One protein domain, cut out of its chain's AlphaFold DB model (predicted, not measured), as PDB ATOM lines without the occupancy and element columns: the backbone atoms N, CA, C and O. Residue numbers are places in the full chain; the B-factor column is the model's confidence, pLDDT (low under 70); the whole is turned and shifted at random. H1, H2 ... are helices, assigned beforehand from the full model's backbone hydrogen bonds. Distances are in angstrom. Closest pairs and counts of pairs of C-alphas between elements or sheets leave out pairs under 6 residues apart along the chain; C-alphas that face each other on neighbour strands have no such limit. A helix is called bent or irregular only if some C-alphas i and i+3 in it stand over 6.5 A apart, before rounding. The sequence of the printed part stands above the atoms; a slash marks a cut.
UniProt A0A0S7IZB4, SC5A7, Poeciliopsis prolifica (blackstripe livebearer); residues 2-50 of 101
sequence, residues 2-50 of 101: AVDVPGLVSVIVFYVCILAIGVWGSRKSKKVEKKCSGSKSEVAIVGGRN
ATOM      1  N   ALA A   2     -21.081  11.868  -1.065       75.06
ATOM      2  CA  ALA A   2     -22.307  12.643  -0.909       75.06
ATOM      3  C   ALA A   2     -23.282  12.208  -2.009       75.06
ATOM      4  O   ALA A   2     -22.875  12.028  -3.151       75.06
ATOM      5  N   VAL A   3     -24.541  11.970  -1.652       80.50
ATOM      6  CA  VAL A   3     -25.593  11.692  -2.632       80.50
ATOM      7  C   VAL A   3     -25.908  12.981  -3.379       80.50
ATOM      8  O   VAL A   3     -26.228  13.990  -2.749       80.50
ATOM      9  N   ASP A   4     -25.863  12.936  -4.710       90.50
ATOM     10  CA  ASP A   4     -26.324  14.027  -5.566       90.50
ATOM     11  C   ASP A   4     -27.849  14.136  -5.488       90.50
ATOM     12  O   ASP A   4     -28.592  13.604  -6.316       90.50
ATOM     13  N   VAL A   5     -28.320  14.845  -4.461       93.44
ATOM     14  CA  VAL A   5     -29.736  15.134  -4.213       93.44
ATOM     15  C   VAL A   5     -30.466  15.636  -5.474       93.44
ATOM     16  O   VAL A   5     -31.527  15.085  -5.773       93.44
ATOM     17  N   PRO A   6     -29.943  16.597  -6.270       94.12
ATOM     18  CA  PRO A   6     -30.636  17.037  -7.485       94.12
ATOM     19  C   PRO A   6     -30.738  15.940  -8.559       94.12
ATOM     20  O   PRO A   6     -31.773  15.825  -9.219       94.12
ATOM     21  N   GLY A   7     -29.707  15.104  -8.715       93.88
ATOM     22  CA  GLY A   7     -29.723  13.982  -9.659       93.88
ATOM     23  C   GLY A   7     -30.737  12.914  -9.252       93.88
ATOM     24  O   GLY A   7     -31.541  12.467 -10.072       93.88
ATOM     25  N   LEU A   8     -30.767  12.574  -7.963       94.25
ATOM     26  CA  LEU A   8     -31.720  11.622  -7.402       94.25
ATOM     27  C   LEU A   8     -33.170  12.079  -7.606       94.25
ATOM     28  O   LEU A   8     -34.001  11.299  -8.073       94.25
ATOM     29  N   VAL A   9     -33.471  13.346  -7.302       96.62
ATOM     30  CA  VAL A   9     -34.816  13.909  -7.496       96.62
ATOM     31  C   VAL A   9     -35.225  13.843  -8.971       96.62
ATOM     32  O   VAL A   9     -36.345  13.429  -9.270       96.62
ATOM     33  N   SER A  10     -34.318  14.172  -9.897       95.75
ATOM     34  CA  SER A  10     -34.580  14.100 -11.343       95.75
ATOM     35  C   SER A  10     -34.957  12.684 -11.803       95.75
ATOM     36  O   SER A  10     -35.974  12.495 -12.476       95.75
ATOM     37  N   VAL A  11     -34.197  11.668 -11.378       95.31
ATOM     38  CA  VAL A  11     -34.452  10.262 -11.738       95.31
ATOM     39  C   VAL A  11     -35.792   9.773 -11.184       95.31
ATOM     40  O   VAL A  11     -36.550   9.113 -11.897       95.31
ATOM     41  N   ILE A  12     -36.119  10.128  -9.937       96.88
ATOM     42  CA  ILE A  12     -37.401   9.764  -9.319       96.88
ATOM     43  C   ILE A  12     -38.566  10.358 -10.115       96.88
ATOM     44  O   ILE A  12     -39.493   9.632 -10.480       96.88
ATOM     45  N   VAL A  13     -38.513  11.658 -10.426       97.69
ATOM     46  CA  VAL A  13     -39.558  12.333 -11.212       97.69
ATOM     47  C   VAL A  13     -39.706  11.676 -12.584       97.69
ATOM     48  O   VAL A  13     -40.824  11.381 -13.012       97.69
ATOM     49  N   PHE A  14     -38.593  11.383 -13.254       96.38
ATOM     50  CA  PHE A  14     -38.606  10.747 -14.567       96.38
ATOM     51  C   PHE A  14     -39.266   9.358 -14.539       96.38
ATOM     52  O   PHE A  14     -40.117   9.065 -15.383       96.38
ATOM     53  N   TYR A  15     -38.963   8.528 -13.536       95.94
ATOM     54  CA  TYR A  15     -39.602   7.216 -13.396       95.94
ATOM     55  C   TYR A  15     -41.091   7.300 -13.075       95.94
ATOM     56  O   TYR A  15     -41.874   6.524 -13.631       95.94
ATOM     57  N   VAL A  16     -41.508   8.252 -12.235       97.94
ATOM     58  CA  VAL A  16     -42.935   8.486 -11.968       97.94
ATOM     59  C   VAL A  16     -43.664   8.867 -13.260       97.94
ATOM     60  O   VAL A  16     -44.735   8.324 -13.535       97.94
ATOM     61  N   CYS A  17     -43.072   9.728 -14.091       97.25
ATOM     62  CA  CYS A  17     -43.627  10.094 -15.395       97.25
ATOM     63  C   CYS A  17     -43.760   8.883 -16.333       97.25
ATOM     64  O   CYS A  17     -44.831   8.674 -16.907       97.25
ATOM     65  N   ILE A  18     -42.715   8.054 -16.457       95.25
ATOM     66  CA  ILE A  18     -42.755   6.830 -17.280       95.25
ATOM     67  C   ILE A  18     -43.876   5.901 -16.806       95.25
ATOM     68  O   ILE A  18     -44.674   5.420 -17.614       95.25
ATOM     69  N   LEU A  19     -43.969   5.674 -15.494       96.00
ATOM     70  CA  LEU A  19     -44.976   4.795 -14.909       96.00
ATOM     71  C   LEU A  19     -46.390   5.340 -15.138       96.00
ATOM     72  O   LEU A  19     -47.278   4.589 -15.545       96.00
ATOM     73  N   ALA A  20     -46.601   6.645 -14.954       96.56
ATOM     74  CA  ALA A  20     -47.883   7.291 -15.212       96.56
ATOM     75  C   ALA A  20     -48.320   7.137 -16.680       96.56
ATOM     76  O   ALA A  20     -49.470   6.769 -16.945       96.56
ATOM     77  N   ILE A  21     -47.402   7.346 -17.632       94.81
ATOM     78  CA  ILE A  21     -47.665   7.164 -19.069       94.81
ATOM     79  C   ILE A  21     -47.984   5.695 -19.375       94.81
ATOM     80  O   ILE A  21     -48.957   5.422 -20.078       94.81
ATOM     81  N   GLY A  22     -47.231   4.746 -18.811       90.75
ATOM     82  CA  GLY A  22     -47.470   3.312 -18.991       90.75
ATOM     83  C   GLY A  22     -48.839   2.867 -18.466       90.75
ATOM     84  O   GLY A  22     -49.594   2.186 -19.168       90.75
ATOM     85  N   VAL A  23     -49.217   3.315 -17.266       92.25
ATOM     86  CA  VAL A  23     -50.539   3.040 -16.676       92.25
ATOM     87  C   VAL A  23     -51.652   3.666 -17.518       92.25
ATOM     88  O   VAL A  23     -52.677   3.020 -17.774       92.25
ATOM     89  N   TRP A  24     -51.469   4.902 -17.987       90.25
ATOM     90  CA  TRP A  24     -52.445   5.564 -18.851       90.25
ATOM     91  C   TRP A  24     -52.605   4.844 -20.194       90.25
ATOM     92  O   TRP A  24     -53.737   4.568 -20.609       90.25
ATOM     93  N   GLY A  25     -51.492   4.466 -20.828       86.12
ATOM     94  CA  GLY A  25     -51.454   3.687 -22.062       86.12
ATOM     95  C   GLY A  25     -52.160   2.340 -21.914       86.12
ATOM     96  O   GLY A  25     -53.039   2.021 -22.713       86.12
ATOM     97  N   SER A  26     -51.884   1.603 -20.833       83.44
ATOM     98  CA  SER A  26     -52.545   0.325 -20.527       83.44
ATOM     99  C   SER A  26     -54.061   0.485 -20.361       83.44
ATOM    100  O   SER A  26     -54.848  -0.245 -20.969       83.44
ATOM    101  N   ARG A  27     -54.506   1.495 -19.599       84.50
ATOM    102  CA  ARG A  27     -55.941   1.783 -19.418       84.50
ATOM    103  C   ARG A  27     -56.620   2.182 -20.726       84.50
ATOM    104  O   ARG A  27     -57.787   1.842 -20.927       84.50
ATOM    105  N   LYS A  28     -55.923   2.909 -21.603       81.25
ATOM    106  CA  LYS A  28     -56.455   3.318 -22.905       81.25
ATOM    107  C   LYS A  28     -56.519   2.146 -23.885       81.25
ATOM    108  O   LYS A  28     -57.554   1.988 -24.526       81.25
ATOM    109  N   SER A  29     -55.499   1.289 -23.920       74.31
ATOM    110  CA  SER A  29     -55.471   0.078 -24.751       74.31
ATOM    111  C   SER A  29     -56.639  -0.862 -24.423       74.31
ATOM    112  O   SER A  29     -57.416  -1.203 -25.311       74.31
ATOM    113  N   LYS A  30     -56.915  -1.115 -23.132       75.00
ATOM    114  CA  LYS A  30     -58.071  -1.928 -22.690       75.00
ATOM    115  C   LYS A  30     -59.439  -1.382 -23.131       75.00
ATOM    116  O   LYS A  30     -60.390  -2.143 -23.289       75.00
ATOM    117  N   LYS A  31     -59.582  -0.059 -23.292       75.12
ATOM    118  CA  LYS A  31     -60.828   0.554 -23.798       75.12
ATOM    119  C   LYS A  31     -60.984   0.367 -25.308       75.12
ATOM    120  O   LYS A  31     -62.111   0.229 -25.773       75.12
ATOM    121  N   VAL A  32     -59.876   0.385 -26.048       72.25
ATOM    122  CA  VAL A  32     -59.851   0.182 -27.505       72.25
ATOM    123  C   VAL A  32     -60.037  -1.298 -27.847       72.25
ATOM    124  O   VAL A  32     -60.817  -1.612 -28.738       72.25
ATOM    125  N   GLU A  33     -59.450  -2.204 -27.063       69.00
ATOM    126  CA  GLU A  33     -59.635  -3.660 -27.181       69.00
ATOM    127  C   GLU A  33     -61.112  -4.077 -27.122       69.00
ATOM    128  O   GLU A  33     -61.536  -4.943 -27.873       69.00
ATOM    129  N   LYS A  34     -61.940  -3.402 -26.312       69.00
ATOM    130  CA  LYS A  34     -63.391  -3.663 -26.255       69.00
ATOM    131  C   LYS A  34     -64.176  -3.206 -27.493       69.00
ATOM    132  O   LYS A  34     -65.330  -3.596 -27.633       69.00
ATOM    133  N   LYS A  35     -63.606  -2.342 -28.340       66.81
ATOM    134  CA  LYS A  35     -64.261  -1.789 -29.542       66.81
ATOM    135  C   LYS A  35     -63.725  -2.367 -30.855       66.81
ATOM    136  O   LYS A  35     -64.375  -2.197 -31.881       66.81
ATOM    137  N   CYS A  36     -62.561  -3.010 -30.840       59.72
ATOM    138  CA  CYS A  36     -61.901  -3.530 -32.035       59.72
ATOM    139  C   CYS A  36     -62.088  -5.049 -32.160       59.72
ATOM    140  O   CYS A  36     -61.876  -5.784 -31.204       59.72
ATOM    141  N   SER A  37     -62.420  -5.519 -33.367       58.34
ATOM    142  CA  SER A  37     -62.561  -6.945 -33.717       58.34
ATOM    143  C   SER A  37     -61.244  -7.590 -34.200       58.34
ATOM    144  O   SER A  37     -61.272  -8.606 -34.890       58.34
ATOM    145  N   GLY A  38     -60.095  -6.968 -33.918       65.25
ATOM    146  CA  GLY A  38     -58.769  -7.490 -34.276       65.25
ATOM    147  C   GLY A  38     -58.236  -8.486 -33.242       65.25
ATOM    148  O   GLY A  38     -58.790  -8.613 -32.148       65.25
ATOM    149  N   SER A  39     -57.137  -9.178 -33.559       69.56
ATOM    150  CA  SER A  39     -56.460 -10.047 -32.587       69.56
ATOM    151  C   SER A  39     -56.055  -9.248 -31.343       69.56
ATOM    152  O   SER A  39     -55.495  -8.154 -31.452       69.56
ATOM    153  N   LYS A  40     -56.274  -9.812 -30.146       65.38
ATOM    154  CA  LYS A  40     -55.881  -9.189 -28.869       65.38
ATOM    155  C   LYS A  40     -54.400  -8.788 -28.847       65.38
ATOM    156  O   LYS A  40     -54.054  -7.771 -28.255       65.38
ATOM    157  N   SER A  41     -53.537  -9.556 -29.521       66.88
ATOM    158  CA  SER A  41     -52.101  -9.264 -29.621       66.88
ATOM    159  C   SER A  41     -51.804  -8.013 -30.450       66.88
ATOM    160  O   SER A  41     -50.995  -7.185 -30.044       66.88
ATOM    161  N   GLU A  42     -52.485  -7.828 -31.578       69.00
ATOM    162  CA  GLU A  42     -52.292  -6.676 -32.464       69.00
ATOM    163  C   GLU A  42     -52.789  -5.385 -31.806       69.00
ATOM    164  O   GLU A  42     -52.129  -4.344 -31.858       69.00
ATOM    165  N   VAL A  43     -53.917  -5.464 -31.093       69.06
ATOM    166  CA  VAL A  43     -54.430  -4.330 -30.316       69.06
ATOM    167  C   VAL A  43     -53.502  -3.995 -29.144       69.06
ATOM    168  O   VAL A  43     -53.292  -2.818 -28.859       69.06
ATOM    169  N   ALA A  44     -52.890  -4.993 -28.503       67.88
ATOM    170  CA  ALA A  44     -51.925  -4.761 -27.431       67.88
ATOM    171  C   ALA A  44     -50.616  -4.117 -27.927       67.88
ATOM    172  O   ALA A  44     -50.074  -3.257 -27.233       67.88
ATOM    173  N   ILE A  45     -50.131  -4.499 -29.114       72.12
ATOM    174  CA  ILE A  45     -48.842  -4.041 -29.663       72.12
ATOM    175  C   ILE A  45     -48.973  -2.699 -30.396       72.12
ATOM    176  O   ILE A  45     -48.153  -1.807 -30.197       72.12
ATOM    177  N   VAL A  46     -50.005  -2.526 -31.228       73.75
ATOM    178  CA  VAL A  46     -50.143  -1.361 -32.129       73.75
ATOM    179  C   VAL A  46     -51.326  -0.460 -31.729       73.75
ATOM    180  O   VAL A  46     -51.554   0.613 -32.294       73.75
ATOM    181  N   GLY A  47     -52.106  -0.859 -30.718       70.19
ATOM    182  CA  GLY A  47     -53.272  -0.100 -30.263       70.19
ATOM    183  C   GLY A  47     -54.470  -0.188 -31.208       70.19
ATOM    184  O   GLY A  47     -55.326   0.693 -31.153       70.19
ATOM    185  N   GLY A  48     -54.515  -1.193 -32.095       66.25
ATOM    186  CA  GLY A  48     -55.585  -1.382 -33.083       66.25
ATOM    187  C   GLY A  48     -55.632  -0.284 -34.152       66.25
ATOM    188  O   GLY A  48     -56.689  -0.028 -34.727       66.25
ATOM    189  N   ARG A  49     -54.514   0.422 -34.367       70.50
ATOM    190  CA  ARG A  49     -54.376   1.515 -35.337       70.50
ATOM    191  C   ARG A  49     -53.214   1.216 -36.273       70.50
ATOM    192  O   ARG A  49     -52.221   0.647 -35.843       70.50
ATOM    193  N   ASN A  50     -53.292   1.687 -37.513       72.88
ATOM    194  CA  ASN A  50     -52.129   1.697 -38.396       72.88
ATOM    195  C   ASN A  50     -51.081   2.683 -37.850       72.88
ATOM    196  O   ASN A  50     -51.373   3.871 -37.681       72.88
TER     197      ASN A  50
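What this domain is: This is residues 2 to 50 of the 101 residues of the protein "SC5A7" of Poeciliopsis prolifica (blackstripe livebearer) (UniProt A0A0S7IZB4). One long helix, H1, not bent, makes most of the length of a rod, and after it the backbone folds back and a short helix, H2, packs on residues 29 to 33 of H1. Residues 2 to 24 stick out with nothing beside them. The printed part has 49 residues with two named helices, H1 then H2, no named strand, and is all helix. It is extended, with a radius of gyration of the C-alphas of 16.6 A and spans of 55 by 15 by 14 A.

How they stand to each other: H1, residues 5 to 33, touches H2, residues 40 to 46, with residues 29 to 33 alone. Their closest C-alphas, those of Glu 33 and Val 43, are 6.1 A apart. They run opposite ways at a steep tilt of 48 degrees. Every O i to N i+4 pair is within hydrogen-bond range in H2, and 24 of 25 in H1.

Where its parts are: H1 measures 42.1 A from C-alpha 5 at (-29.736, 15.134, -4.213) to C-alpha 33 at (-59.635, -3.660, -27.181). H2 ends at C-alpha 46, (-50.143, -1.361, -32.129), 10.2 A from C-alpha 40.

The domain as a whole: The C-alphas farthest apart, those of Ala 2 and Ser 37, are 55.5 A apart. The printed part has no cut, and the link from H1 to H2 is short. Mean pLDDT of the printed part is 81.7; residues 33 to 44 and 48 are under 70.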